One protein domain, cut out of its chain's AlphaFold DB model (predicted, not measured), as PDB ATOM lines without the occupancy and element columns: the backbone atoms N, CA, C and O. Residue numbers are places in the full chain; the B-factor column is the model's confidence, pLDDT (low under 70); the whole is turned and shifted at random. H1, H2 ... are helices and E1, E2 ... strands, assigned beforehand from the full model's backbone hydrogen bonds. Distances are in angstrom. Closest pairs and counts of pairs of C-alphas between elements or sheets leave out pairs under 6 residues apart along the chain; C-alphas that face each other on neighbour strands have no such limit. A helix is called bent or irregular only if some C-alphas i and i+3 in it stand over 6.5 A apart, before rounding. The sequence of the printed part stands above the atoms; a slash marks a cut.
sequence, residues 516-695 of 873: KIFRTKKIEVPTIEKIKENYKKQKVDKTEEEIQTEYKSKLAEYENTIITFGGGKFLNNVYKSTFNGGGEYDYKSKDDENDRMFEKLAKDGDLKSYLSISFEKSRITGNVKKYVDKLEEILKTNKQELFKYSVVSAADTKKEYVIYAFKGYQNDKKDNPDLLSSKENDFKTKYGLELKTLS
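Overview. This is residues 516 to 695 of the 873 residues of an uncharacterized protein of Mycoplasma cynos (strain C142) (UniProt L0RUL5). A small closed barrel of seven strands, E1 to E7, has H3 and H4 packed on its outside; H1 and H2 form an arm that reaches away towards one end of the longest axis, and H5 with E8 lies towards the other end. The printed part has 180 residues, with five named helices and eight named strands in the order E1 H1 H2 E2 E3 E4 H3 E5 H4 E6 E7 H5 E8. Round the ring run E1 E2 E3 E4 E6 E7 E5 and back to E1, a mixed barrel; the class is mixed, helices and strands. The whole is only just compact, close to loose, with a radius of gyration of the C-alphas of 18.7 A, and elongated, spanning 59 by 33 by 32 A.

Arrangement. E1, residues 516 to 519, is antiparallel to E2, residues 561 to 567 (N 519 and O 564, 2.9 A), and to E5, residues 611 to 616 (N 516 and O 612, 2.8 A). H1, residues 528 to 538, is not on the barrel; it touches residues 547 to 551 alone of H2, residues 544 to 560, at a steep tilt of 66 degrees, opposite ways, the closest C-alphas being those of Ile 528 and Tyr 551, 6.2 A. H2 is on the barrel with its residues 555 to 560. E2 and E3, residues 570 to 575, form a hairpin (N 565 and O 572, 2.8 A). E4, residues 587 to 589, is parallel to E3 (N 575 and O 587, 2.8 A) and antiparallel to E6, residues 642 to 649 (N 588 and O 648, 2.9 A). H3, residues 592 to 603, lies outside the barrel at a height over the sheet of 7.4 A; its closest C-alphas to E2 are those of Glu 599 and Ile 562, 6.1 A. H4, residues 622 to 637, also lies outside; the C-alphas of Leu 635 and Leu 642, the closest to E6, are 6.1 A apart. E7, residues 656 to 662, forms a hairpin with E6 (N 645 and O 659, 2.8 A) and is antiparallel to E5 (N 613 and O 660, 2.9 A). H5, residues 677 to 687, is not on the barrel and is irregular, with C-alphas 678 and 681 7.7 A apart; it is close to H4 but not clearly touching, Tyr 687 and Leu 631 having the closest C-alphas, 7.2 A. E8, residues 689 to 694, pairs with no named strand; its closest C-alphas to H5 are those of Glu 690 and Lys 684, 5.1 A. Every O i to N i+4 pair is within hydrogen-bond range in H1, H2 and H3, against 11 of 12 in H4 and 5 of 7 in H5.

Along the chain. E1 begins at C-alpha 516 (38.444, -49.268, 45.708), and E8 ends at C-alpha 694 (36.230, -67.781, 39.704). From first to last C-alpha H2 measures 24.2 A, H4 24.1 A, E6 22.8 A and E7 19.9 A.

Size, cuts and confidence. The C-alphas of Thr 543 and Thr 685, the two farthest apart, are 59.5 A apart. The printed part has no cut. The links from E3 to E4 and from E7 to H5 are long. Residues 522 to 523, 538, 568 to 569 and 605 are under 70 in pLDDT; the mean of the printed part is 88.5.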
ATOM      1  N   LYS A 516      37.504 -50.377  45.864       89.31
ATOM      2  CA  LYS A 516      38.444 -49.268  45.708       89.31
ATOM      3  C   LYS A 516      39.379 -49.195  46.905       89.31
ATOM      4  O   LYS A 516      39.135 -49.798  47.953       89.31
ATOM      5  N   ILE A 517      40.441 -48.427  46.745       89.38
ATOM      6  CA  ILE A 517      41.412 -48.124  47.792       89.38
ATOM      7  C   ILE A 517      41.601 -46.618  47.897       89.38
ATOM      8  O   ILE A 517      41.429 -45.877  46.922       89.38
ATOM      9  N   PHE A 518      42.002 -46.185  49.086       90.44
ATOM     10  CA  PHE A 518      42.441 -44.821  49.321       90.44
ATOM     11  C   PHE A 518      43.948 -44.693  49.125       90.44
ATOM     12  O   PHE A 518      44.734 -45.620  49.368       90.44
ATOM     13  N   ARG A 519      44.357 -43.517  48.660       87.31
ATOM     14  CA  ARG A 519      45.759 -43.148  48.476       87.31
ATOM     15  C   ARG A 519      45.951 -41.673  48.774       87.31
ATOM     16  O   ARG A 519      45.111 -40.847  48.418       87.31
ATOM     17  N   THR A 520      47.094 -41.336  49.365       82.81
ATOM     18  CA  THR A 520      47.537 -39.942  49.481       82.81
ATOM     19  C   THR A 520      47.521 -39.270  48.112       82.81
ATOM     20  O   THR A 520      47.725 -39.939  47.094       82.81
ATOM     21  N   LYS A 521      47.321 -37.949  48.080       75.44
ATOM     22  CA  LYS A 521      47.435 -37.161  46.848       75.44
ATOM     23  C   LYS A 521      48.726 -37.529  46.103       75.44
ATOM     24  O   LYS A 521      49.825 -37.350  46.619       75.44
ATOM     25  N   LYS A 522      48.586 -38.112  44.909       59.94
ATOM     26  CA  LYS A 522      49.717 -38.526  44.055       59.94
ATOM     27  C   LYS A 522      50.234 -37.373  43.184       59.94
ATOM     28  O   LYS A 522      51.179 -37.538  42.422       59.94
ATOM     29  N   ILE A 523      49.579 -36.220  43.263       61.38
ATOM     30  CA  ILE A 523      49.889 -35.048  42.459       61.38
ATOM     31  C   ILE A 523      51.125 -34.393  43.078       61.38
ATOM     32  O   ILE A 523      51.108 -34.012  44.245       61.38
ATOM     33  N   GLU A 524      52.217 -34.300  42.328       72.56
ATOM     34  CA  GLU A 524      53.311 -33.404  42.699       72.56
ATOM     35  C   GLU A 524      52.807 -31.969  42.594       72.56
ATOM     36  O   GLU A 524      52.045 -31.671  41.674       72.56
ATOM     37  N   VAL A 525      53.240 -31.082  43.497       84.50
ATOM     38  CA  VAL A 525      52.904 -29.654  43.398       84.50
ATOM     39  C   VAL A 525      53.190 -29.209  41.958       84.50
ATOM     40  O   VAL A 525      54.323 -29.397  41.490       84.50
ATOM     41  N   PRO A 526      52.180 -28.720  41.211       87.12
ATOM     42  CA  PRO A 526      52.396 -28.316  39.834       87.12
ATOM     43  C   PRO A 526      53.437 -27.200  39.818       87.12
ATOM     44  O   PRO A 526      53.472 -26.365  40.717       87.12
ATOM     45  N   THR A 527      54.297 -27.189  38.804       92.62
ATOM     46  CA  THR A 527      55.233 -26.087  38.564       92.62
ATOM     47  C   THR A 527      55.119 -25.638  37.118       92.62
ATOM     48  O   THR A 527      54.759 -26.425  36.233       92.62
ATOM     49  N   ILE A 528      55.426 -24.367  36.871       91.31
ATOM     50  CA  ILE A 528      55.422 -23.793  35.524       91.31
ATOM     51  C   ILE A 528      56.409 -24.555  34.625       91.31
ATOM     52  O   ILE A 528      56.095 -24.850  33.473       91.31
ATOM     53  N   GLU A 529      57.562 -24.961  35.160       93.00
ATOM     54  CA  GLU A 529      58.602 -25.704  34.442       93.00
ATOM     55  C   GLU A 529      58.096 -27.062  33.952       93.00
ATOM     56  O   GLU A 529      58.317 -27.412  32.794       93.00
ATOM     57  N   LYS A 530      57.365 -27.811  34.787       88.88
ATOM     58  CA  LYS A 530      56.798 -29.112  34.396       88.88
ATOM     59  C   LYS A 530      55.727 -28.968  33.320       88.88
ATOM     60  O   LYS A 530      55.642 -29.798  32.415       88.88
ATOM     61  N   ILE A 531      54.913 -27.916  33.398       86.62
ATOM     62  CA  ILE A 531      53.914 -27.610  32.368       86.62
ATOM     63  C   ILE A 531      54.622 -27.299  31.041       86.62
ATOM     64  O   ILE A 531      54.307 -27.916  30.022       86.62
ATOM     65  N   LYS A 532      55.653 -26.442  31.065       89.50
ATOM     66  CA  LYS A 532      56.502 -26.140  29.898       89.50
ATOM     67  C   LYS A 532      57.167 -27.392  29.318       89.50
ATOM     68  O   LYS A 532      57.158 -27.590  28.103       89.50
ATOM     69  N   GLU A 533      57.713 -28.267  30.160       89.25
ATOM     70  CA  GLU A 533      58.370 -29.505  29.725       89.25
ATOM     71  C   GLU A 533      57.390 -30.477  29.046       89.25
ATOM     72  O   GLU A 533      57.722 -31.078  28.020       89.25
ATOM     73  N   ASN A 534      56.166 -30.604  29.570       81.25
ATOM     74  CA  ASN A 534      55.122 -31.430  28.960       81.25
ATOM     75  C   ASN A 534      54.744 -30.932  27.562       81.25
ATOM     76  O   ASN A 534      54.654 -31.737  26.633       81.25
ATOM     77  N   TYR A 535      54.598 -29.620  27.383       82.75
ATOM     78  CA  TYR A 535      54.328 -29.029  26.073       82.75
ATOM     79  C   TYR A 535      55.483 -29.212  25.089       82.75
ATOM     80  O   TYR A 535      55.264 -29.611  23.943       82.75
ATOM     81  N   LYS A 536      56.725 -29.067  25.566       82.38
ATOM     82  CA  LYS A 536      57.927 -29.360  24.777       82.38
ATOM     83  C   LYS A 536      57.963 -30.820  24.305       82.38
ATOM     84  O   LYS A 536      58.261 -31.073  23.139       82.38
ATOM     85  N   LYS A 537      57.614 -31.784  25.168       78.50
ATOM     86  CA  LYS A 537      57.525 -33.218  24.811       78.50
ATOM     87  C   LYS A 537      56.437 -33.497  23.774       78.50
ATOM     88  O   LYS A 537      56.624 -34.341  22.903       78.50
ATOM     89  N   GLN A 538      55.321 -32.778  23.854       64.69
ATOM     90  CA  GLN A 538      54.194 -32.918  22.930       64.69
ATOM     91  C   GLN A 538      54.374 -32.131  21.624       64.69
ATOM     92  O   GLN A 538      53.563 -32.293  20.716       64.69
ATOM     93  N   LYS A 539      55.438 -31.321  21.506       79.88
ATOM     94  CA  LYS A 539      55.684 -30.410  20.374       79.88
ATOM     95  C   LYS A 539      54.509 -29.450  20.137       79.88
ATOM     96  O   LYS A 539      54.110 -29.217  18.999       79.88
ATOM     97  N   VAL A 540      53.938 -28.942  21.228       72.38
ATOM     98  CA  VAL A 540      52.845 -27.963  21.216       72.38
ATOM     99  C   VAL A 540      53.381 -26.651  21.772       72.38
ATOM    100  O   VAL A 540      53.858 -26.625  22.903       72.38
ATOM    101  N   ASP A 541      53.273 -25.572  20.999       81.12
ATOM    102  CA  ASP A 541      53.623 -24.231  21.463       81.12
ATOM    103  C   ASP A 541      52.421 -23.591  22.168       81.12
ATOM    104  O   ASP A 541      51.305 -23.572  21.644       81.12
ATOM    105  N   LYS A 542      52.654 -23.088  23.381       80.56
ATOM    106  CA  LYS A 542      51.678 -22.412  24.243       80.56
ATOM    107  C   LYS A 542      52.227 -21.048  24.630       80.56
ATOM    108  O   LYS A 542      53.425 -20.911  24.873       80.56
ATOM    109  N   THR A 543      51.359 -20.048  24.703       88.56
ATOM    110  CA  THR A 543      51.741 -18.725  25.208       88.56
ATOM    111  C   THR A 543      52.021 -18.782  26.714       88.56
ATOM    112  O   THR A 543      51.504 -19.646  27.428       88.56
ATOM    113  N   GLU A 544      52.831 -17.850  27.222       87.62
ATOM    114  CA  GLU A 544      53.127 -17.770  28.661       87.62
ATOM    115  C   GLU A 544      51.845 -17.560  29.487       87.62
ATOM    116  O   GLU A 544      51.693 -18.144  30.556       87.62
ATOM    117  N   GLU A 545      50.880 -16.800  28.963       89.19
ATOM    118  CA  GLU A 545      49.578 -16.571  29.600       89.19
ATOM    119  C   GLU A 545      48.738 -17.856  29.710       89.19
ATOM    120  O   GLU A 545      48.147 -18.129  30.760       89.19
ATOM    121  N   GLU A 546      48.728 -18.695  28.669       84.00
ATOM    122  CA  GLU A 546      48.064 -20.003  28.719       84.00
ATOM    123  C   GLU A 546      48.723 -20.936  29.741       84.00
ATOM    124  O   GLU A 546      48.020 -21.632  30.474       84.00
ATOM    125  N   ILE A 547      50.058 -20.925  29.823       89.31
ATOM    126  CA  ILE A 547      50.814 -21.709  30.807       89.31
ATOM    127  C   ILE A 547      50.490 -21.244  32.231       89.31
ATOM    128  O   ILE A 547      50.262 -22.075  33.109       89.31
ATOM    129  N   GLN A 548      50.427 -19.931  32.468       91.81
ATOM    130  CA  GLN A 548      50.066 -19.362  33.771       91.81
ATOM    131  C   GLN A 548      48.628 -19.700  34.173       91.81
ATOM    132  O   GLN A 548      48.360 -20.033  35.329       91.81
ATOM    133  N   THR A 549      47.700 -19.649  33.220       88.56
ATOM    134  CA  THR A 549      46.294 -20.002  33.451       88.56
ATOM    135  C   THR A 549      46.153 -21.477  33.821       88.56
ATOM    136  O   THR A 549      45.499 -21.811  34.811       88.56
ATOM    137  N   GLU A 550      46.819 -22.366  33.085       88.56
ATOM    138  CA  GLU A 550      46.839 -23.793  33.407       88.56
ATOM    139  C   GLU A 550      47.522 -24.071  34.748       88.56
ATOM    140  O   GLU A 550      47.023 -24.883  35.525       88.56
ATOM    141  N   TYR A 551      48.629 -23.387  35.048       92.25
ATOM    142  CA  TYR A 551      49.312 -23.500  36.332       92.25
ATOM    143  C   TYR A 551      48.375 -23.163  37.493       92.25
ATOM    144  O   TYR A 551      48.240 -23.975  38.406       92.25
ATOM    145  N   LYS A 552      47.670 -22.026  37.432       92.25
ATOM    146  CA  LYS A 552      46.687 -21.633  38.455       92.25
ATOM    147  C   LYS A 552      45.563 -22.658  38.593       92.25
ATOM    148  O   LYS A 552      45.207 -23.009  39.712       92.25
ATOM    149  N   SER A 553      45.040 -23.169  37.475       87.25
ATOM    150  CA  SER A 553      44.004 -24.211  37.483       87.25
ATOM    151  C   SER A 553      44.496 -25.488  38.169       87.25
ATOM    152  O   SER A 553      43.838 -26.001  39.071       87.25
ATOM    153  N   LYS A 554      45.684 -25.976  37.792       88.19
ATOM    154  CA  LYS A 554      46.292 -27.179  38.377       88.19
ATOM    155  C   LYS A 554      46.669 -26.987  39.840       88.19
ATOM    156  O   LYS A 554      46.576 -27.932  40.618       88.19
ATOM    157  N   LEU A 555      47.110 -25.790  40.222       91.62
ATOM    158  CA  LEU A 555      47.414 -25.462  41.610       91.62
ATOM    159  C   LEU A 555      46.138 -25.478  42.455       91.62
ATOM    160  O   LEU A 555      46.122 -26.121  43.498       91.62
ATOM    161  N   ALA A 556      45.052 -24.877  41.965       90.88
ATOM    162  CA  ALA A 556      43.759 -24.927  42.638       90.88
ATOM    163  C   ALA A 556      43.241 -26.372  42.783       90.88
ATOM    164  O   ALA A 556      42.768 -26.744  43.856       90.88
ATOM    165  N   GLU A 557      43.373 -27.216  41.753       90.50
ATOM    166  CA  GLU A 557      43.064 -28.655  41.846       90.50
ATOM    167  C   GLU A 557      43.934 -29.368  42.890       90.50
ATOM    168  O   GLU A 557      43.424 -30.156  43.689       90.50
ATOM    169  N   TYR A 558      45.238 -29.080  42.920       90.81
ATOM    170  CA  TYR A 558      46.164 -29.646  43.900       90.81
ATOM    171  C   TYR A 558      45.797 -29.256  45.340       90.81
ATOM    172  O   TYR A 558      45.771 -30.115  46.222       90.81
ATOM    173  N   GLU A 559      45.501 -27.978  45.581       92.44
ATOM    174  CA  GLU A 559      45.169 -27.436  46.905       92.44
ATOM    175  C   GLU A 559      43.819 -27.937  47.427       92.44
ATOM    176  O   GLU A 559      43.648 -28.115  48.634       92.44
ATOM    177  N   ASN A 560      42.869 -28.192  46.524       94.12
ATOM    178  CA  ASN A 560      41.541 -28.681  46.881       94.12
ATOM    179  C   ASN A 560      41.433 -30.211  46.895       94.12
ATOM    180  O   ASN A 560      40.451 -30.727  47.423       94.12
ATOM    181  N   THR A 561      42.405 -30.948  46.346       94.25
ATOM    182  CA  THR A 561      42.450 -32.415  46.455       94.25
ATOM    183  C   THR A 561      42.731 -32.827  47.902       94.25
ATOM    184  O   THR A 561      43.815 -32.570  48.430       94.25
ATOM    185  N   ILE A 562      41.789 -33.535  48.528       93.50
ATOM    186  CA  ILE A 562      41.951 -34.090  49.878       93.50
ATOM    187  C   ILE A 562      42.700 -35.423  49.807       93.50
ATOM    188  O   ILE A 562      43.697 -35.643  50.497       93.50
ATOM    189  N   ILE A 563      42.221 -36.322  48.947       92.94
ATOM    190  CA  ILE A 563      42.715 -37.691  48.804       92.94
ATOM    191  C   ILE A 563      42.478 -38.192  47.375       92.94
ATOM    192  O   ILE A 563      41.781 -37.551  46.591       92.94
ATOM    193  N   THR A 564      43.044 -39.347  47.031       90.75
ATOM    194  CA  THR A 564      42.677 -40.081  45.814       90.75
ATOM    195  C   THR A 564      41.981 -41.394  46.153       90.75
ATOM    196  O   THR A 564      42.295 -42.049  47.151       90.75
ATOM    197  N   PHE A 565      41.012 -41.761  45.319       89.12
ATOM    198  CA  PHE A 565      40.098 -42.876  45.517       89.12
ATOM    199  C   PHE A 565      39.870 -43.605  44.190       89.12
ATOM    200  O   PHE A 565      39.502 -42.986  43.191       89.12
ATOM    201  N   GLY A 566      40.094 -44.918  44.149       84.88
ATOM    202  CA  GLY A 566      39.918 -45.679  42.910       84.88
ATOM    203  C   GLY A 566      40.494 -47.089  42.949       84.88
ATOM    204  O   GLY A 566      40.710 -47.646  44.022       84.88
ATOM    205  N   GLY A 567      40.730 -47.669  41.771       72.06
ATOM    206  CA  GLY A 567      41.228 -49.038  41.614       72.06
ATOM    207  C   GLY A 567      42.279 -49.144  40.508       72.06
ATOM    208  O   GLY A 567      42.080 -48.678  39.381       72.06
ATOM    209  N   GLY A 568      43.419 -49.751  40.835       67.56
ATOM    210  CA  GLY A 568      44.554 -49.940  39.935       67.56
ATOM    211  C   GLY A 568      45.070 -48.662  39.289       67.56
ATOM    212  O   GLY A 568      45.488 -47.737  39.979       67.56
ATOM    213  N   LYS A 569      45.088 -48.595  37.950       63.16
ATOM    214  CA  LYS A 569      45.597 -47.414  37.223       63.16
ATOM    215  C   LYS A 569      44.639 -46.214  37.241       63.16
ATOM    216  O   LYS A 569      45.025 -45.148  36.772       63.16
ATOM    217  N   PHE A 570      43.415 -46.377  37.744       74.62
ATOM    218  CA  PHE A 570      42.351 -45.373  37.699       74.62
ATOM    219  C   PHE A 570      42.084 -44.817  39.105       74.62
ATOM    220  O   PHE A 570      41.079 -45.147  39.735       74.62
ATOM    221  N   LEU A 571      43.031 -44.030  39.619       84.56
ATOM    222  CA  LEU A 571      42.864 -43.266  40.857       84.56
ATOM    223  C   LEU A 571      42.281 -41.895  40.515       84.56
ATOM    224  O   LEU A 571      42.897 -41.153  39.753       84.56
ATOM    225  N   ASN A 572      41.129 -41.575  41.097       89.19
ATOM    226  CA  ASN A 572      40.436 -40.311  40.873       89.19
ATOM    227  C   ASN A 572      40.601 -39.403  42.095       89.19
ATOM    228  O   ASN A 572      40.710 -39.893  43.224       89.19
ATOM    229  N   ASN A 573      40.613 -38.090  41.889       92.50
ATOM    230  CA  ASN A 573      40.724 -37.139  42.989       92.50
ATOM    231  C   ASN A 573      39.401 -37.045  43.754       92.50
ATOM    232  O   ASN A 573      38.321 -37.156  43.173       92.50
ATOM    233  N   VAL A 574      39.495 -36.821  45.062       94.56
ATOM    234  CA  VAL A 574      38.380 -36.386  45.905       94.56
ATOM    235  C   VAL A 574      38.690 -34.965  46.354       94.56
ATOM    236  O   VAL A 574      39.584 -34.751  47.180       94.56
ATOM    237  N   TYR A 575      37.992 -33.996  45.772       95.44
ATOM    238  CA  TYR A 575      38.138 -32.584  46.106       95.44
ATOM    239  C   TYR A 575      37.258 -32.179  47.287       95.44
ATOM    240  O   TYR A 575      36.293 -32.872  47.623       95.44
ATOM    241  N   LYS A 576      37.565 -31.011  47.855       96.12
ATOM    242  CA  LYS A 576      36.689 -30.315  48.799       96.12
ATOM    243  C   LYS A 576      35.309 -30.040  48.212       96.12
ATOM    244  O   LYS A 576      35.196 -29.754  47.017       96.12
ATOM    245  N   SER A 577      34.282 -30.067  49.055       95.94
ATOM    246  CA  SER A 577      32.884 -29.882  48.640       95.94
ATOM    247  C   SER A 577      32.657 -28.514  47.984       95.94
ATOM    248  O   SER A 577      31.894 -28.386  47.027       95.94
ATOM    249  N   THR A 578      33.407 -27.503  48.429       95.06
ATOM    250  CA  THR A 578      33.372 -26.124  47.925       95.06
ATOM    251  C   THR A 578      34.116 -25.917  46.603       95.06
ATOM    252  O   THR A 578      34.062 -24.826  46.033       95.06
ATOM    253  N   PHE A 579      34.863 -26.911  46.108       94.06
ATOM    254  CA  PHE A 579      35.648 -26.755  44.888       94.06
ATOM    255  C   PHE A 579      34.766 -26.880  43.645       94.06
ATOM    256  O   PHE A 579      34.058 -27.866  43.452       94.06
ATOM    257  N   ASN A 580      34.847 -25.903  42.742       87.81
ATOM    258  CA  ASN A 580      34.040 -25.878  41.518       87.81
ATOM    259  C   ASN A 580      34.708 -26.542  40.299       87.81
ATOM    260  O   ASN A 580      34.102 -26.563  39.232       87.81
ATOM    261  N   GLY A 581      35.901 -27.130  40.446       86.31
ATOM    262  CA  GLY A 581      36.600 -27.861  39.379       86.31
ATOM    263  C   GLY A 581      36.517 -29.390  39.494       86.31
ATOM    264  O   GLY A 581      35.705 -29.925  40.252       86.31
ATOM    265  N   GLY A 582      37.386 -30.075  38.743       83.19
ATOM    266  CA  GLY A 582      37.521 -31.534  38.716       83.19
ATOM    267  C   GLY A 582      37.146 -32.176  37.377       83.19
ATOM    268  O   GLY A 582      36.327 -31.649  36.624       83.19
ATOM    269  N   GLY A 583      37.766 -33.318  37.070       80.94
ATOM    270  CA  GLY A 583      37.505 -34.083  35.852       80.94
ATOM    271  C   GLY A 583      36.221 -34.922  35.905       80.94
ATOM    272  O   GLY A 583      35.610 -35.100  36.953       80.94
ATOM    273  N   GLU A 584      35.839 -35.502  34.760       75.56
ATOM    274  CA  GLU A 584      34.626 -36.334  34.597       75.56
ATOM    275  C   GLU A 584      34.540 -37.498  35.599       75.56
ATOM    276  O   GLU A 584      33.456 -37.858  36.062       75.56
ATOM    277  N   TYR A 585      35.691 -38.075  35.946       82.69
ATOM    278  CA  TYR A 585      35.792 -39.236  36.829       82.69
ATOM    279  C   TYR A 585      36.153 -38.882  38.271       82.69
ATOM    280  O   TYR A 585      36.169 -39.772  39.123       82.69
ATOM    281  N   ASP A 586      36.437 -37.610  38.542       89.88
ATOM    282  CA  ASP A 586      36.754 -37.153  39.884       89.88
ATOM    283  C   ASP A 586      35.498 -37.012  40.740       89.88
ATOM    284  O   ASP A 586      34.357 -36.955  40.265       89.88
ATOM    285  N   TYR A 587      35.738 -36.936  42.039       93.31
ATOM    286  CA  TYR A 587      34.727 -36.804  43.061       93.31
ATOM    287  C   TYR A 587      34.921 -35.505  43.833       93.31
ATOM    288  O   TYR A 587      36.032 -34.995  43.971       93.31
ATOM    289  N   LYS A 588      33.832 -34.999  44.391       95.44
ATOM    290  CA  LYS A 588      33.853 -34.015  45.470       95.44
ATOM    291  C   LYS A 588      33.303 -34.696  46.707       95.44
ATOM    292  O   LYS A 588      32.389 -35.517  46.594       95.44
ATOM    293  N   SER A 589      33.838 -34.386  47.877       96.56
ATOM    294  CA  SER A 589      33.110 -34.684  49.107       96.56
ATOM    295  C   SER A 589      31.717 -34.042  49.032       96.56
ATOM    296  O   SER A 589      31.487 -33.057  48.323       96.56
ATOM    297  N   LYS A 590      30.748 -34.651  49.708       96.12
ATOM    298  CA  LYS A 590      29.361 -34.197  49.616       96.12
ATOM    299  C   LYS A 590      29.132 -32.822  50.260       96.12
ATOM    300  O   LYS A 590      28.304 -32.058  49.773       96.12
ATOM    301  N   ASP A 591      29.828 -32.548  51.356       95.88
ATOM    302  CA  ASP A 591      29.618 -31.402  52.240       95.88
ATOM    303  C   ASP A 591      30.835 -31.197  53.166       95.88
ATOM    304  O   ASP A 591      31.751 -32.026  53.207       95.88
ATOM    305  N   ASP A 592      30.820 -30.105  53.938       96.94
ATOM    306  CA  ASP A 592      31.864 -29.739  54.907       96.94
ATOM    307  C   ASP A 592      32.120 -30.818  55.975       96.94
ATOM    308  O   ASP A 592      33.224 -30.926  56.519       96.94
ATOM    309  N   GLU A 593      31.105 -31.615  56.327       96.81
ATOM    310  CA  GLU A 593      31.273 -32.725  57.268       96.81
ATOM    311  C   GLU A 593      32.149 -33.808  56.634       96.81
ATOM    312  O   GLU A 593      33.163 -34.214  57.213       96.81
ATOM    313  N   ASN A 594      31.817 -34.213  55.407       96.31
ATOM    314  CA  ASN A 594      32.607 -35.173  54.650       96.31
ATOM    315  C   ASN A 594      34.006 -34.636  54.318       96.31
ATOM    316  O   ASN A 594      34.951 -35.424  54.329       96.31
ATOM    317  N   ASP A 595      34.179 -33.327  54.109       96.88
ATOM    318  CA  ASP A 595      35.504 -32.703  53.992       96.88
ATOM    319  C   ASP A 595      36.380 -33.021  55.203       96.88
ATOM    320  O   ASP A 595      37.469 -33.581  55.063       96.88
ATOM    321  N   ARG A 596      35.876 -32.750  56.412       96.44
ATOM    322  CA  ARG A 596      36.610 -33.024  57.658       96.44
ATOM    323  C   ARG A 596      36.876 -34.514  57.845       96.44
ATOM    324  O   ARG A 596      37.944 -34.890  58.331       96.44
ATOM    325  N   MET A 597      35.926 -35.370  57.465       94.88
ATOM    326  CA  MET A 597      36.094 -36.823  57.532       94.88
ATOM    327  C   MET A 597      37.202 -37.308  56.592       94.88
ATOM    328  O   MET A 597      38.071 -38.066  57.025       94.88
ATOM    329  N   PHE A 598      37.220 -36.848  55.338       94.50
ATOM    330  CA  PHE A 598      38.274 -37.191  54.386       94.50
ATOM    331  C   PHE A 598      39.623 -36.583  54.767       94.50
ATOM    332  O   PHE A 598      40.639 -37.246  54.600       94.50
ATOM    333  N   GLU A 599      39.669 -35.370  55.321       93.44
ATOM    334  CA  GLU A 599      40.913 -34.771  55.820       93.44
ATOM    335  C   GLU A 599      41.471 -35.549  57.018       93.44
ATOM    336  O   GLU A 599      42.684 -35.741  57.125       93.44
ATOM    337  N   LYS A 600      40.600 -36.034  57.913       92.12
ATOM    338  CA  LYS A 600      40.996 -36.923  59.013       92.12
ATOM    339  C   LYS A 600      41.528 -38.251  58.479       92.12
ATOM    340  O   LYS A 600      42.577 -38.693  58.937       92.12
ATOM    341  N   LEU A 601      40.844 -38.847  57.501       91.06
ATOM    342  CA  LEU A 601      41.300 -40.057  56.818       91.06
ATOM    343  C   LEU A 601      42.655 -39.822  56.133       91.06
ATOM    344  O   LEU A 601      43.560 -40.625  56.286       91.06
ATOM    345  N   ALA A 602      42.841 -38.697  55.440       89.31
ATOM    346  CA  ALA A 602      44.080 -38.367  54.738       89.31
ATOM    347  C   ALA A 602      45.291 -38.193  55.673       89.31
ATOM    348  O   ALA A 602      46.430 -38.400  55.252       89.31
ATOM    349  N   LYS A 603      45.042 -37.808  56.931       88.25
ATOM    350  CA  LYS A 603      46.043 -37.720  58.005       88.25
ATOM    351  C   LYS A 603      46.288 -39.059  58.705       88.25
ATOM    352  O   LYS A 603      47.258 -39.169  59.451       88.25
ATOM    353  N   ASP A 604      45.432 -40.056  58.486       79.06
ATOM    354  CA  ASP A 604      45.667 -41.418  58.947       79.06
ATOM    355  C   ASP A 604      46.867 -41.979  58.174       79.06
ATOM    356  O   ASP A 604      46.819 -42.147  56.956       79.06
ATOM    357  N   GLY A 605      47.983 -42.230  58.864       69.69
ATOM    358  CA  GLY A 605      49.233 -42.688  58.242       69.69
ATOM    359  C   GLY A 605      49.120 -44.045  57.529       69.69
ATOM    360  O   GLY A 605      50.062 -44.461  56.860       69.69
ATOM    361  N   ASP A 606      47.968 -44.712  57.646       83.50
ATOM    362  CA  ASP A 606      47.686 -46.054  57.148       83.50
ATOM    363  C   ASP A 606      46.573 -46.093  56.077       83.50
ATOM    364  O   ASP A 606      45.829 -47.061  55.948       83.50
ATOM    365  N   LEU A 607      46.445 -45.052  55.243       87.38
ATOM    366  CA  LEU A 607      45.484 -45.022  54.120       87.38
ATOM    367  C   LEU A 607      45.499 -46.276  53.236       87.38
ATOM    368  O   LEU A 607      44.484 -46.643  52.644       87.38
ATOM    369  N   LYS A 608      46.665 -46.920  53.120       84.94
ATOM    370  CA  LYS A 608      46.851 -48.109  52.291       84.94
ATOM    371  C   LYS A 608      46.210 -49.366  52.877       84.94
ATOM    372  O   LYS A 608      46.049 -50.307  52.108       84.94
ATOM    373  N   SER A 609      45.816 -49.384  54.153       90.38
ATOM    374  CA  SER A 609      45.119 -50.525  54.765       90.38
ATOM    375  C   SER A 609      43.603 -50.501  54.581       90.38
ATOM    376  O   SER A 609      42.924 -51.479  54.908       90.38
ATOM    377  N   TYR A 610      43.052 -49.423  54.021       92.62
ATOM    378  CA  TYR A 610      41.623 -49.308  53.767       92.62
ATOM    379  C   TYR A 610      41.222 -49.993  52.462       92.62
ATOM    380  O   TYR A 610      41.572 -49.547  51.365       92.62
ATOM    381  N   LEU A 611      40.412 -51.040  52.598       92.81
ATOM    382  CA  LEU A 611      39.618 -51.591  51.504       92.81
ATOM    383  C   LEU A 611      38.280 -50.857  51.482       92.81
ATOM    384  O   LEU A 611      37.768 -50.504  52.539       92.81
ATOM    385  N   SER A 612      37.682 -50.606  50.324       93.69
ATOM    386  CA  SER A 612      36.413 -49.876  50.293       93.69
ATOM    387  C   SER A 612      35.484 -50.325  49.185       93.69
ATOM    388  O   SER A 612      35.926 -50.821  48.153       93.69
ATOM    389  N   ILE A 613      34.187 -50.134  49.404       92.75
ATOM    390  CA  ILE A 613      33.128 -50.412  48.438       92.75
ATOM    391  C   ILE A 613      32.310 -49.135  48.258       92.75
ATOM    392  O   ILE A 613      31.892 -48.522  49.241       92.75
ATOM    393  N   SER A 614      32.089 -48.727  47.006       91.56
ATOM    394  CA  SER A 614      31.270 -47.556  46.677       91.56
ATOM    395  C   SER A 614      29.953 -47.949  46.020       91.56
ATOM    396  O   SER A 614      29.959 -48.704  45.052       91.56
ATOM    397  N   PHE A 615      28.851 -47.364  46.480       89.81
ATOM    398  CA  PHE A 615      27.513 -47.547  45.926       89.81
ATOM    399  C   PHE A 615      26.976 -46.227  45.380       89.81
ATOM    400  O   PHE A 615      26.998 -45.221  46.085       89.81
ATOM    401  N   GLU A 616      26.466 -46.213  44.145       89.19
ATOM    402  CA  GLU A 616      25.689 -45.073  43.640       89.19
ATOM    403  C   GLU A 616      24.318 -45.075  44.319       89.19
ATOM    404  O   GLU A 616      23.594 -46.068  44.252       89.19
ATOM    405  N   LYS A 617      23.947 -43.968  44.964       88.12
ATOM    406  CA  LYS A 617      22.758 -43.894  45.822       88.12
ATOM    407  C   LYS A 617      21.456 -44.215  45.088       88.12
ATOM    408  O   LYS A 617      20.597 -44.893  45.642       88.12
ATOM    409  N   SER A 618      21.334 -43.782  43.835       79.12
ATOM    410  CA  SER A 618      20.192 -44.069  42.952       79.12
ATOM    411  C   SER A 618      20.030 -45.564  42.630       79.12
ATOM    412  O   SER A 618      18.952 -45.986  42.224       79.12
ATOM    413  N   ARG A 619      21.089 -46.368  42.815       80.38
ATOM    414  CA  ARG A 619      21.147 -47.803  42.494       80.38
ATOM    415  C   ARG A 619      21.094 -48.702  43.732       80.38
ATOM    416  O   ARG A 619      21.272 -49.912  43.613       80.38
ATOM    417  N   ILE A 620      20.868 -48.141  44.923       84.06
ATOM    418  CA  ILE A 620      20.715 -48.917  46.162       84.06
ATOM    419  C   ILE A 620      19.292 -49.490  46.209       84.06
ATOM    420  O   ILE A 620      18.402 -48.974  46.881       84.06
ATOM    421  N   THR A 621      19.077 -50.566  45.459       75.81
ATOM    422  CA  THR A 621      17.809 -51.303  45.364       75.81
ATOM    423  C   THR A 621      18.057 -52.809  45.520       75.81
ATOM    424  O   THR A 621      19.208 -53.256  45.544       75.81
ATOM    425  N   GLY A 622      16.994 -53.604  45.698       77.69
ATOM    426  CA  GLY A 622      17.079 -55.069  45.777       77.69
ATOM    427  C   GLY A 622      18.148 -55.582  46.755       77.69
ATOM    428  O   GLY A 622      18.234 -55.135  47.900       77.69
ATOM    429  N   ASN A 623      18.998 -56.502  46.289       83.31
ATOM    430  CA  ASN A 623      20.065 -57.121  47.088       83.31
ATOM    431  C   ASN A 623      21.153 -56.129  47.536       83.31
ATOM    432  O   ASN A 623      21.693 -56.268  48.633       83.31
ATOM    433  N   VAL A 624      21.432 -55.085  46.743       87.00
ATOM    434  CA  VAL A 624      22.362 -54.013  47.144       87.00
ATOM    435  C   VAL A 624      21.803 -53.266  48.347       87.00
ATOM    436  O   VAL A 624      22.532 -53.042  49.308       87.00
ATOM    437  N   LYS A 625      20.505 -52.934  48.341       88.12
ATOM    438  CA  LYS A 625      19.857 -52.298  49.493       88.12
ATOM    439  C   LYS A 625      19.925 -53.184  50.736       88.12
ATOM    440  O   LYS A 625      20.350 -52.699  51.778       88.12
ATOM    441  N   LYS A 626      19.579 -54.472  50.614       90.81
ATOM    442  CA  LYS A 626      19.661 -55.440  51.728       90.81
ATOM    443  C   LYS A 626      21.067 -55.450  52.353       90.81
ATOM    444  O   LYS A 626      21.202 -55.459  53.574       90.81
ATOM    445  N   TYR A 627      22.114 -55.407  51.525       94.75
ATOM    446  CA  TYR A 627      23.497 -55.386  52.002       94.75
ATOM    447  C   TYR A 627      23.933 -54.033  52.582       94.75
ATOM    448  O   TYR A 627      24.605 -53.996  53.611       94.75
ATOM    449  N   VAL A 628      23.519 -52.920  51.975       94.94
ATOM    450  CA  VAL A 628      23.759 -51.577  52.520       94.94
ATOM    451  C   VAL A 628      23.098 -51.428  53.890       94.94
ATOM    452  O   VAL A 628      23.770 -51.011  54.823       94.94
ATOM    453  N   ASP A 629      21.838 -51.841  54.052       95.69
ATOM    454  CA  ASP A 629      21.141 -51.802  55.343       95.69
ATOM    455  C   ASP A 629      21.900 -52.625  56.406       95.69
ATOM    456  O   ASP A 629      22.088 -52.172  57.535       95.69
ATOM    457  N   LYS A 630      22.427 -53.803  56.035       95.75
ATOM    458  CA  LYS A 630      23.290 -54.620  56.905       95.75
ATOM    459  C   LYS A 630      24.567 -53.879  57.318       95.75
ATOM    460  O   LYS A 630      24.948 -53.935  58.486       95.75
ATOM    461  N   LEU A 631      25.229 -53.186  56.389       96.06
ATOM    462  CA  LEU A 631      26.411 -52.376  56.700       96.06
ATOM    463  C   LEU A 631      26.082 -51.205  57.632       96.06
ATOM    464  O   LEU A 631      26.876 -50.918  58.525       96.06
ATOM    465  N   GLU A 632      24.926 -50.559  57.473       96.50
ATOM    466  CA  GLU A 632      24.473 -49.487  58.373       96.50
ATOM    467  C   GLU A 632      24.239 -50.010  59.800       96.50
ATOM    468  O   GLU A 632      24.606 -49.339  60.763       96.50
ATOM    469  N   GLU A 633      23.695 -51.221  59.965       95.75
ATOM    470  CA  GLU A 633      23.565 -51.851  61.288       95.75
ATOM    471  C   GLU A 633      24.930 -52.176  61.914       95.75
ATOM    472  O   GLU A 633      25.155 -51.890  63.092       95.75
ATOM    473  N   ILE A 634      25.878 -52.699  61.128       95.12
ATOM    474  CA  ILE A 634      27.252 -52.954  61.594       95.12
ATOM    475  C   ILE A 634      27.949 -51.641  61.980       95.12
ATOM    476  O   ILE A 634      28.647 -51.576  62.990       95.12
ATOM    477  N   LEU A 635      27.734 -50.566  61.218       95.25
ATOM    478  CA  LEU A 635      28.332 -49.253  61.472       95.25
ATOM    479  C   LEU A 635      27.905 -48.666  62.829       95.25
ATOM    480  O   LEU A 635      28.669 -47.922  63.446       95.25
ATOM    481  N   LYS A 636      26.714 -49.011  63.340       93.50
ATOM    482  CA  LYS A 636      26.260 -48.565  64.671       93.50
ATOM    483  C   LYS A 636      27.122 -49.137  65.799       93.50
ATOM    484  O   LYS A 636      27.327 -48.440  66.793       93.50
ATOM    485  N   THR A 637      27.635 -50.358  65.641       91.06
ATOM    486  CA  THR A 637      28.377 -51.096  66.678       91.06
ATOM    487  C   THR A 637      29.891 -51.138  66.442       91.06
ATOM    488  O   THR A 637      30.640 -51.205  67.412       91.06
ATOM    489  N   ASN A 638      30.366 -51.021  65.197       83.88
ATOM    490  CA  ASN A 638      31.788 -51.103  64.836       83.88
ATOM    491  C   ASN A 638      32.321 -49.822  64.160       83.88
ATOM    492  O   ASN A 638      32.735 -49.820  63.001       83.88
ATOM    493  N   LYS A 639      32.356 -48.714  64.910       83.25
ATOM    494  CA  LYS A 639      32.832 -47.403  64.417       83.25
ATOM    495  C   LYS A 639      34.359 -47.260  64.331       83.25
ATOM    496  O   LYS A 639      34.844 -46.197  63.947       83.25
ATOM    497  N   GLN A 640      35.118 -48.272  64.759       85.69
ATOM    498  CA  GLN A 640      36.586 -48.225  64.779       85.69
ATOM    499  C   GLN A 640      37.215 -48.824  63.515       85.69
ATOM    500  O   GLN A 640      38.300 -48.398  63.122       85.69
ATOM    501  N   GLU A 641      36.539 -49.778  62.871       90.00
ATOM    502  CA  GLU A 641      37.056 -50.480  61.688       90.00
ATOM    503  C   GLU A 641      36.232 -50.220  60.420       90.00
ATOM    504  O   GLU A 641      36.774 -50.334  59.320       90.00
ATOM    505  N   LEU A 642      34.956 -49.837  60.554       95.12
ATOM    506  CA  LEU A 642      34.076 -49.490  59.441       95.12
ATOM    507  C   LEU A 642      33.747 -47.996  59.459       95.12
ATOM    508  O   LEU A 642      33.304 -47.446  60.466       95.12
ATOM    509  N   PHE A 643      33.921 -47.352  58.310       95.06
ATOM    510  CA  PHE A 643      33.642 -45.934  58.122       95.06
ATOM    511  C   PHE A 643      32.747 -45.730  56.908       95.06
ATOM    512  O   PHE A 643      32.860 -46.448  55.915       95.06
ATOM    513  N   LYS A 644      31.890 -44.716  56.979       96.12
ATOM    514  CA  LYS A 644      31.005 -44.312  55.892       96.12
ATOM    515  C   LYS A 644      31.370 -42.906  55.441       96.12
ATOM    516  O   LYS A 644      31.469 -42.014  56.272       96.12
ATOM    517  N   TYR A 645      31.518 -42.719  54.139       95.75
ATOM    518  CA  TYR A 645      31.747 -41.419  53.517       95.75
ATOM    519  C   TYR A 645      30.736 -41.190  52.401       95.75
ATOM    520  O   TYR A 645      30.186 -42.141  51.842       95.75
ATOM    521  N   SER A 646      30.511 -39.929  52.051       95.94
ATOM    522  CA  SER A 646      29.669 -39.537  50.925       95.94
ATOM    523  C   SER A 646      30.427 -38.620  49.978       95.94
ATOM    524  O   SER A 646      31.082 -37.661  50.395       95.94
ATOM    525  N   VAL A 647      30.310 -38.907  48.686       95.00
ATOM    526  CA  VAL A 647      30.878 -38.092  47.611       95.00
ATOM    527  C   VAL A 647      29.838 -37.851  46.524       95.00
ATOM    528  O   VAL A 647      28.871 -38.599  46.395       95.00
ATOM    529  N   VAL A 648      30.058 -36.831  45.709       93.50
ATOM    530  CA  VAL A 648      29.323 -36.588  44.464       93.50
ATOM    531  C   VAL A 648      30.294 -36.596  43.287       93.50
ATOM    532  O   VAL A 648      31.483 -36.329  43.464       93.50
ATOM    533  N   SER A 649      29.827 -36.915  42.079       88.06
ATOM    534  CA  SER A 649      30.663 -36.732  40.883       88.06
ATOM    535  C   SER A 649      31.015 -35.250  40.714       88.06
ATOM    536  O   SER A 649      30.157 -34.379  40.864       88.06
ATOM    537  N   ALA A 650      32.276 -34.961  40.379       83.00
ATOM    538  CA  ALA A 650      32.723 -33.592  40.148       83.00
ATOM    539  C   ALA A 650      32.066 -32.959  38.909       83.00
ATOM    540  O   ALA A 650      31.829 -31.751  38.901       83.00
ATOM    541  N   ALA A 651      31.733 -33.777  37.903       74.81
ATOM    542  CA  ALA A 651      31.089 -33.347  36.664       74.81
ATOM    543  C   ALA A 651      29.551 -33.370  36.714       74.81
ATOM    544  O   ALA A 651      28.915 -32.605  35.993       74.81
ATOM    545  N   ASP A 652      28.948 -34.219  37.553       77.50
ATOM    546  CA  ASP A 652      27.495 -34.295  37.741       77.50
ATOM    547  C   ASP A 652      27.154 -34.459  39.225       77.50
ATOM    548  O   ASP A 652      27.036 -35.570  39.746       77.50
ATOM    549  N   THR A 653      26.964 -33.335  39.916       79.62
ATOM    550  CA  THR A 653      26.715 -33.324  41.365       79.62
ATOM    551  C   THR A 653      25.407 -34.013  41.771       79.62
ATOM    552  O   THR A 653      25.208 -34.281  42.953       79.62
ATOM    553  N   LYS A 654      24.527 -34.360  40.817       82.12
ATOM    554  CA  LYS A 654      23.318 -35.161  41.079       82.12
ATOM    555  C   LYS A 654      23.635 -36.638  41.325       82.12
ATOM    556  O   LYS A 654      22.807 -37.350  41.890       82.12
ATOM    557  N   LYS A 655      24.817 -37.111  40.915       85.25
ATOM    558  CA  LYS A 655      25.286 -38.479  41.167       85.25
ATOM    559  C   LYS A 655      26.003 -38.551  42.505       85.25
ATOM    560  O   LYS A 655      27.195 -38.260  42.601       85.25
ATOM    561  N   GLU A 656      25.258 -38.957  43.524       92.94
ATOM    562  CA  GLU A 656      25.759 -39.200  44.877       92.94
ATOM    563  C   GLU A 656      26.211 -40.658  45.041       92.94
ATOM    564  O   GLU A 656      25.520 -41.593  44.621       92.94
ATOM    565  N   TYR A 657      27.348 -40.849  45.707       92.94
ATOM    566  CA  TYR A 657      27.886 -42.151  46.074       92.94
ATOM    567  C   TYR A 657      28.096 -42.240  47.583       92.94
ATOM    568  O   TYR A 657      28.579 -41.300  48.215       92.94
ATOM    569  N   VAL A 658      27.795 -43.411  48.140       94.62
ATOM    570  CA  VAL A 658      28.104 -43.778  49.524       94.62
ATOM    571  C   VAL A 658      29.270 -44.760  49.509       94.62
ATOM    572  O   VAL A 658      29.242 -45.746  48.773       94.62
ATOM    573  N   ILE A 659      30.305 -44.490  50.301       95.00
ATOM    574  CA  ILE A 659      31.523 -45.299  50.381       95.00
ATOM    575  C   ILE A 659      31.614 -45.924  51.765       95.00
ATOM    576  O   ILE A 659      31.644 -45.209  52.762       95.00
ATOM    577  N   TYR A 660      31.731 -47.246  51.810       95.56
ATOM    578  CA  TYR A 660      32.052 -47.997  53.018       95.56
ATOM    579  C   TYR A 660      33.520 -48.389  52.987       95.56
ATOM    580  O   TYR A 660      33.961 -49.043  52.043       95.56
ATOM    581  N   ALA A 661      34.280 -47.962  53.992       94.81
ATOM    582  CA  ALA A 661      35.712 -48.191  54.096       94.81
ATOM    583  C   ALA A 661      36.034 -49.068  55.309       94.81
ATOM    584  O   ALA A 661      35.682 -48.729  56.438       94.81
ATOM    585  N   PHE A 662      36.737 -50.164  55.057       94.94
ATOM    586  CA  PHE A 662      37.121 -51.194  56.008       94.94
ATOM    587  C   PHE A 662      38.619 -51.056  56.315       94.94
ATOM    588  O   PHE A 662      39.465 -51.386  55.476       94.94
ATOM    589  N   LYS A 663      38.956 -50.546  57.501       94.25
ATOM    590  CA  LYS A 663      40.343 -50.330  57.941       94.25
ATOM    591  C   LYS A 663      41.036 -51.660  58.248       94.25
ATOM    592  O   LYS A 663      40.457 -52.508  58.919       94.25
ATOM    593  N   GLY A 664      42.287 -51.826  57.813       93.56
ATOM    594  CA  GLY A 664      43.102 -53.006  58.135       93.56
ATOM    595  C   GLY A 664      42.855 -54.241  57.261       93.56
ATOM    596  O   GLY A 664      43.352 -55.318  57.593       93.56
ATOM    597  N   TYR A 665      42.097 -54.108  56.167       93.50
ATOM    598  CA  TYR A 665      41.728 -55.226  55.287       93.50
ATOM    599  C   TYR A 665      42.399 -55.186  53.913       93.50
ATOM    600  O   TYR A 665      42.468 -56.218  53.253       93.50
ATOM    601  N   GLN A 666      42.911 -54.043  53.458       91.56
ATOM    602  CA  GLN A 666      43.653 -53.971  52.198       91.56
ATOM    603  C   GLN A 666      45.095 -54.456  52.381       91.56
ATOM    604  O   GLN A 666      45.770 -54.112  53.350       91.56
ATOM    605  N   ASN A 667      45.595 -55.200  51.396       87.50
ATOM    606  CA  ASN A 667      47.013 -55.498  51.251       87.50
ATOM    607  C   ASN A 667      47.775 -54.232  50.820       87.50
ATOM    608  O   ASN A 667      47.727 -53.816  49.657       87.50
ATOM    609  N   ASP A 668      48.474 -53.614  51.768       82.19
ATOM    610  CA  ASP A 668      49.207 -52.354  51.609       82.19
ATOM    611  C   ASP A 668      50.357 -52.424  50.584       82.19
ATOM    612  O   ASP A 668      50.762 -51.396  50.029       82.19
ATOM    613  N   LYS A 669      50.836 -53.638  50.277       82.19
ATOM    614  CA  LYS A 669      51.870 -53.913  49.267       82.19
ATOM    615  C   LYS A 669      51.354 -53.896  47.830       82.19
ATOM    616  O   LYS A 669      52.164 -53.970  46.906       82.19
ATOM    617  N   LYS A 670      50.036 -53.840  47.610       78.50
ATOM    618  CA  LYS A 670      49.442 -53.851  46.267       78.50
ATOM    619  C   LYS A 670      48.778 -52.528  45.923       78.50
ATOM    620  O   LYS A 670      48.077 -51.925  46.732       78.50
ATOM    621  N   ASP A 671      48.957 -52.122  44.669       76.38
ATOM    622  CA  ASP A 671      48.311 -50.941  44.083       76.38
ATOM    623  C   ASP A 671      46.876 -51.197  43.606       76.38
ATOM    624  O   ASP A 671      46.147 -50.253  43.310       76.38
ATOM    625  N   ASN A 672      46.458 -52.461  43.558       80.31
ATOM    626  CA  ASN A 672      45.083 -52.849  43.271       80.31
ATOM    627  C   ASN A 672      44.359 -53.231  44.569       80.31
ATOM    628  O   ASN A 672      45.013 -53.735  45.490       80.31
ATOM    629  N   PRO A 673      43.026 -53.054  44.624       84.25
ATOM    630  CA  PRO A 673      42.207 -53.625  45.683       84.25
ATOM    631  C   PRO A 673      42.489 -55.124  45.842       84.25
ATOM    632  O   PRO A 673      42.386 -55.891  44.889       84.25
ATOM    633  N   ASP A 674      42.902 -55.533  47.035       87.56
ATOM    634  CA  ASP A 674      43.239 -56.918  47.358       87.56
ATOM    635  C   ASP A 674      43.053 -57.124  48.858       87.56
ATOM    636  O   ASP A 674      43.694 -56.450  49.668       87.56
ATOM    637  N   LEU A 675      42.171 -58.052  49.221       89.69
ATOM    638  CA  LEU A 675      41.955 -58.416  50.614       89.69
ATOM    639  C   LEU A 675      43.217 -59.065  51.176       89.69
ATOM    640  O   LEU A 675      43.807 -59.955  50.562       89.69
ATOM    641  N   LEU A 676      43.626 -58.621  52.357       90.00
ATOM    642  CA  LEU A 676      44.719 -59.220  53.094       90.00
ATOM    643  C   LEU A 676      44.336 -60.657  53.476       90.00
ATOM    644  O   LEU A 676      43.407 -60.861  54.255       90.00
ATOM    645  N   SER A 677      45.063 -61.651  52.959       89.88
ATOM    646  CA  SER A 677      44.697 -63.070  53.114       89.88
ATOM    647  C   SER A 677      44.548 -63.517  54.573       89.88
ATOM    648  O   SER A 677      43.672 -64.316  54.889       89.88
ATOM    649  N   SER A 678      45.333 -62.953  55.498       93.44
ATOM    650  CA  SER A 678      45.215 -63.237  56.938       93.44
ATOM    651  C   SER A 678      43.931 -62.696  57.585       93.44
ATOM    652  O   SER A 678      43.629 -63.045  58.725       93.44
ATOM    653  N   LYS A 679      43.170 -61.853  56.879       94.38
ATOM    654  CA  LYS A 679      41.932 -61.220  57.344       94.38
ATOM    655  C   LYS A 679      40.680 -61.724  56.630       94.38
ATOM    656  O   LYS A 679      39.597 -61.266  56.968       94.38
ATOM    657  N   GLU A 680      40.785 -62.673  55.702       92.81
ATOM    658  CA  GLU A 680      39.633 -63.158  54.923       92.81
ATOM    659  C   GLU A 680      38.504 -63.719  55.802       92.81
ATOM    660  O   GLU A 680      37.351 -63.304  55.671       92.81
ATOM    661  N   ASN A 681      38.833 -64.593  56.759       94.62
ATOM    662  CA  ASN A 681      37.842 -65.168  57.676       94.62
ATOM    663  C   ASN A 681      37.223 -64.121  58.614       94.62
ATOM    664  O   ASN A 681      36.021 -64.166  58.882       94.62
ATOM    665  N   ASP A 682      38.026 -63.171  59.094       95.25
ATOM    666  CA  ASP A 682      37.552 -62.062  59.931       95.25
ATOM    667  C   ASP A 682      36.607 -61.148  59.136       95.25
ATOM    668  O   ASP A 682      35.521 -60.818  59.606       95.25
ATOM    669  N   PHE A 683      36.965 -60.826  57.888       94.38
ATOM    670  CA  PHE A 683      36.156 -60.008  56.985       94.38
ATOM    671  C   PHE A 683      34.807 -60.667  56.674       94.38
ATOM    672  O   PHE A 683      33.760 -60.024  56.781       94.38
ATOM    673  N   LYS A 684      34.814 -61.976  56.387       94.75
ATOM    674  CA  LYS A 684      33.595 -62.772  56.205       94.75
ATOM    675  C   LYS A 684      32.733 -62.788  57.463       94.75
ATOM    676  O   LYS A 684      31.525 -62.599  57.370       94.75
ATOM    677  N   THR A 685      33.333 -62.998  58.630       94.44
ATOM    678  CA  THR A 685      32.593 -63.098  59.897       94.44
ATOM    679  C   THR A 685      31.954 -61.764  60.279       94.44
ATOM    680  O   THR A 685      30.781 -61.731  60.641       94.44
ATOM    681  N   LYS A 686      32.693 -60.655  60.158       94.06
ATOM    682  CA  LYS A 686      32.218 -59.321  60.549       94.06
ATOM    683  C   LYS A 686      31.262 -58.695  59.537       94.06
ATOM    684  O   LYS A 686      30.267 -58.103  59.937       94.06
ATOM    685  N   TYR A 687      31.552 -58.814  58.239       95.00
ATOM    686  CA  TYR A 687      30.828 -58.080  57.189       95.00
ATOM    687  C   TYR A 687      30.020 -58.975  56.250       95.00
ATOM    688  O   TYR A 687      29.355 -58.469  55.347       95.00
ATOM    689  N   GLY A 688      30.065 -60.296  56.444       93.56
ATOM    690  CA  GLY A 688      29.358 -61.276  55.619       93.56
ATOM    691  C   GLY A 688      29.948 -61.492  54.224       93.56
ATOM    692  O   GLY A 688      29.406 -62.300  53.476       93.56
ATOM    693  N   LEU A 689      31.045 -60.810  53.873       94.50
ATOM    694  CA  LEU A 689      31.656 -60.897  52.547       94.50
ATOM    695  C   LEU A 689      32.710 -61.991  52.479       94.50
ATOM    696  O   LEU A 689      33.772 -61.908  53.088       94.50
ATOM    697  N   GLU A 690      32.431 -62.989  51.656       94.25
ATOM    698  CA  GLU A 690      33.381 -64.018  51.271       94.25
ATOM    699  C   GLU A 690      34.052 -63.640  49.948       94.25
ATOM    700  O   GLU A 690      33.369 -63.328  48.970       94.25
ATOM    701  N   LEU A 691      35.386 -63.687  49.907       92.00
ATOM    702  CA  LEU A 691      36.137 -63.567  48.662       92.00
ATOM    703  C   LEU A 691      36.091 -64.902  47.913       92.00
ATOM    704  O   LEU A 691      36.582 -65.913  48.407       92.00
ATOM    705  N   LYS A 692      35.543 -64.900  46.701       91.00
ATOM    706  CA  LYS A 692      35.565 -66.046  45.790       91.00
ATOM    707  C   LYS A 692      36.423 -65.732  44.577       91.00
ATOM    708  O   LYS A 692      36.341 -64.645  44.014       91.00
ATOM    709  N   THR A 693      37.221 -66.709  44.162       91.06
ATOM    710  CA  THR A 693      37.964 -66.653  42.900       91.06
ATOM    711  C   THR A 693      37.289 -67.587  41.912       91.06
ATOM    712  O   THR A 693      37.233 -68.791  42.143       91.06
ATOM    713  N   LEU A 694      36.763 -67.027  40.829       90.88
ATOM    714  CA  LEU A 694      36.230 -67.781  39.704       90.88
ATOM    715  C   LEU A 694      37.362 -68.032  38.699       90.88
ATOM    716  O   LEU A 694      38.141 -67.122  38.405       90.88
ATOM    717  N   SER A 695      37.464 -69.262  38.207       90.94
ATOM    718  CA  SER A 695      38.400 -69.706  37.163       90.94
ATOM    719  C   SER A 695      37.632 -70.184  35.927       90.94
ATOM    720  O   SER A 695      36.433 -69.941  35.844       90.94
TER     721      SER A 695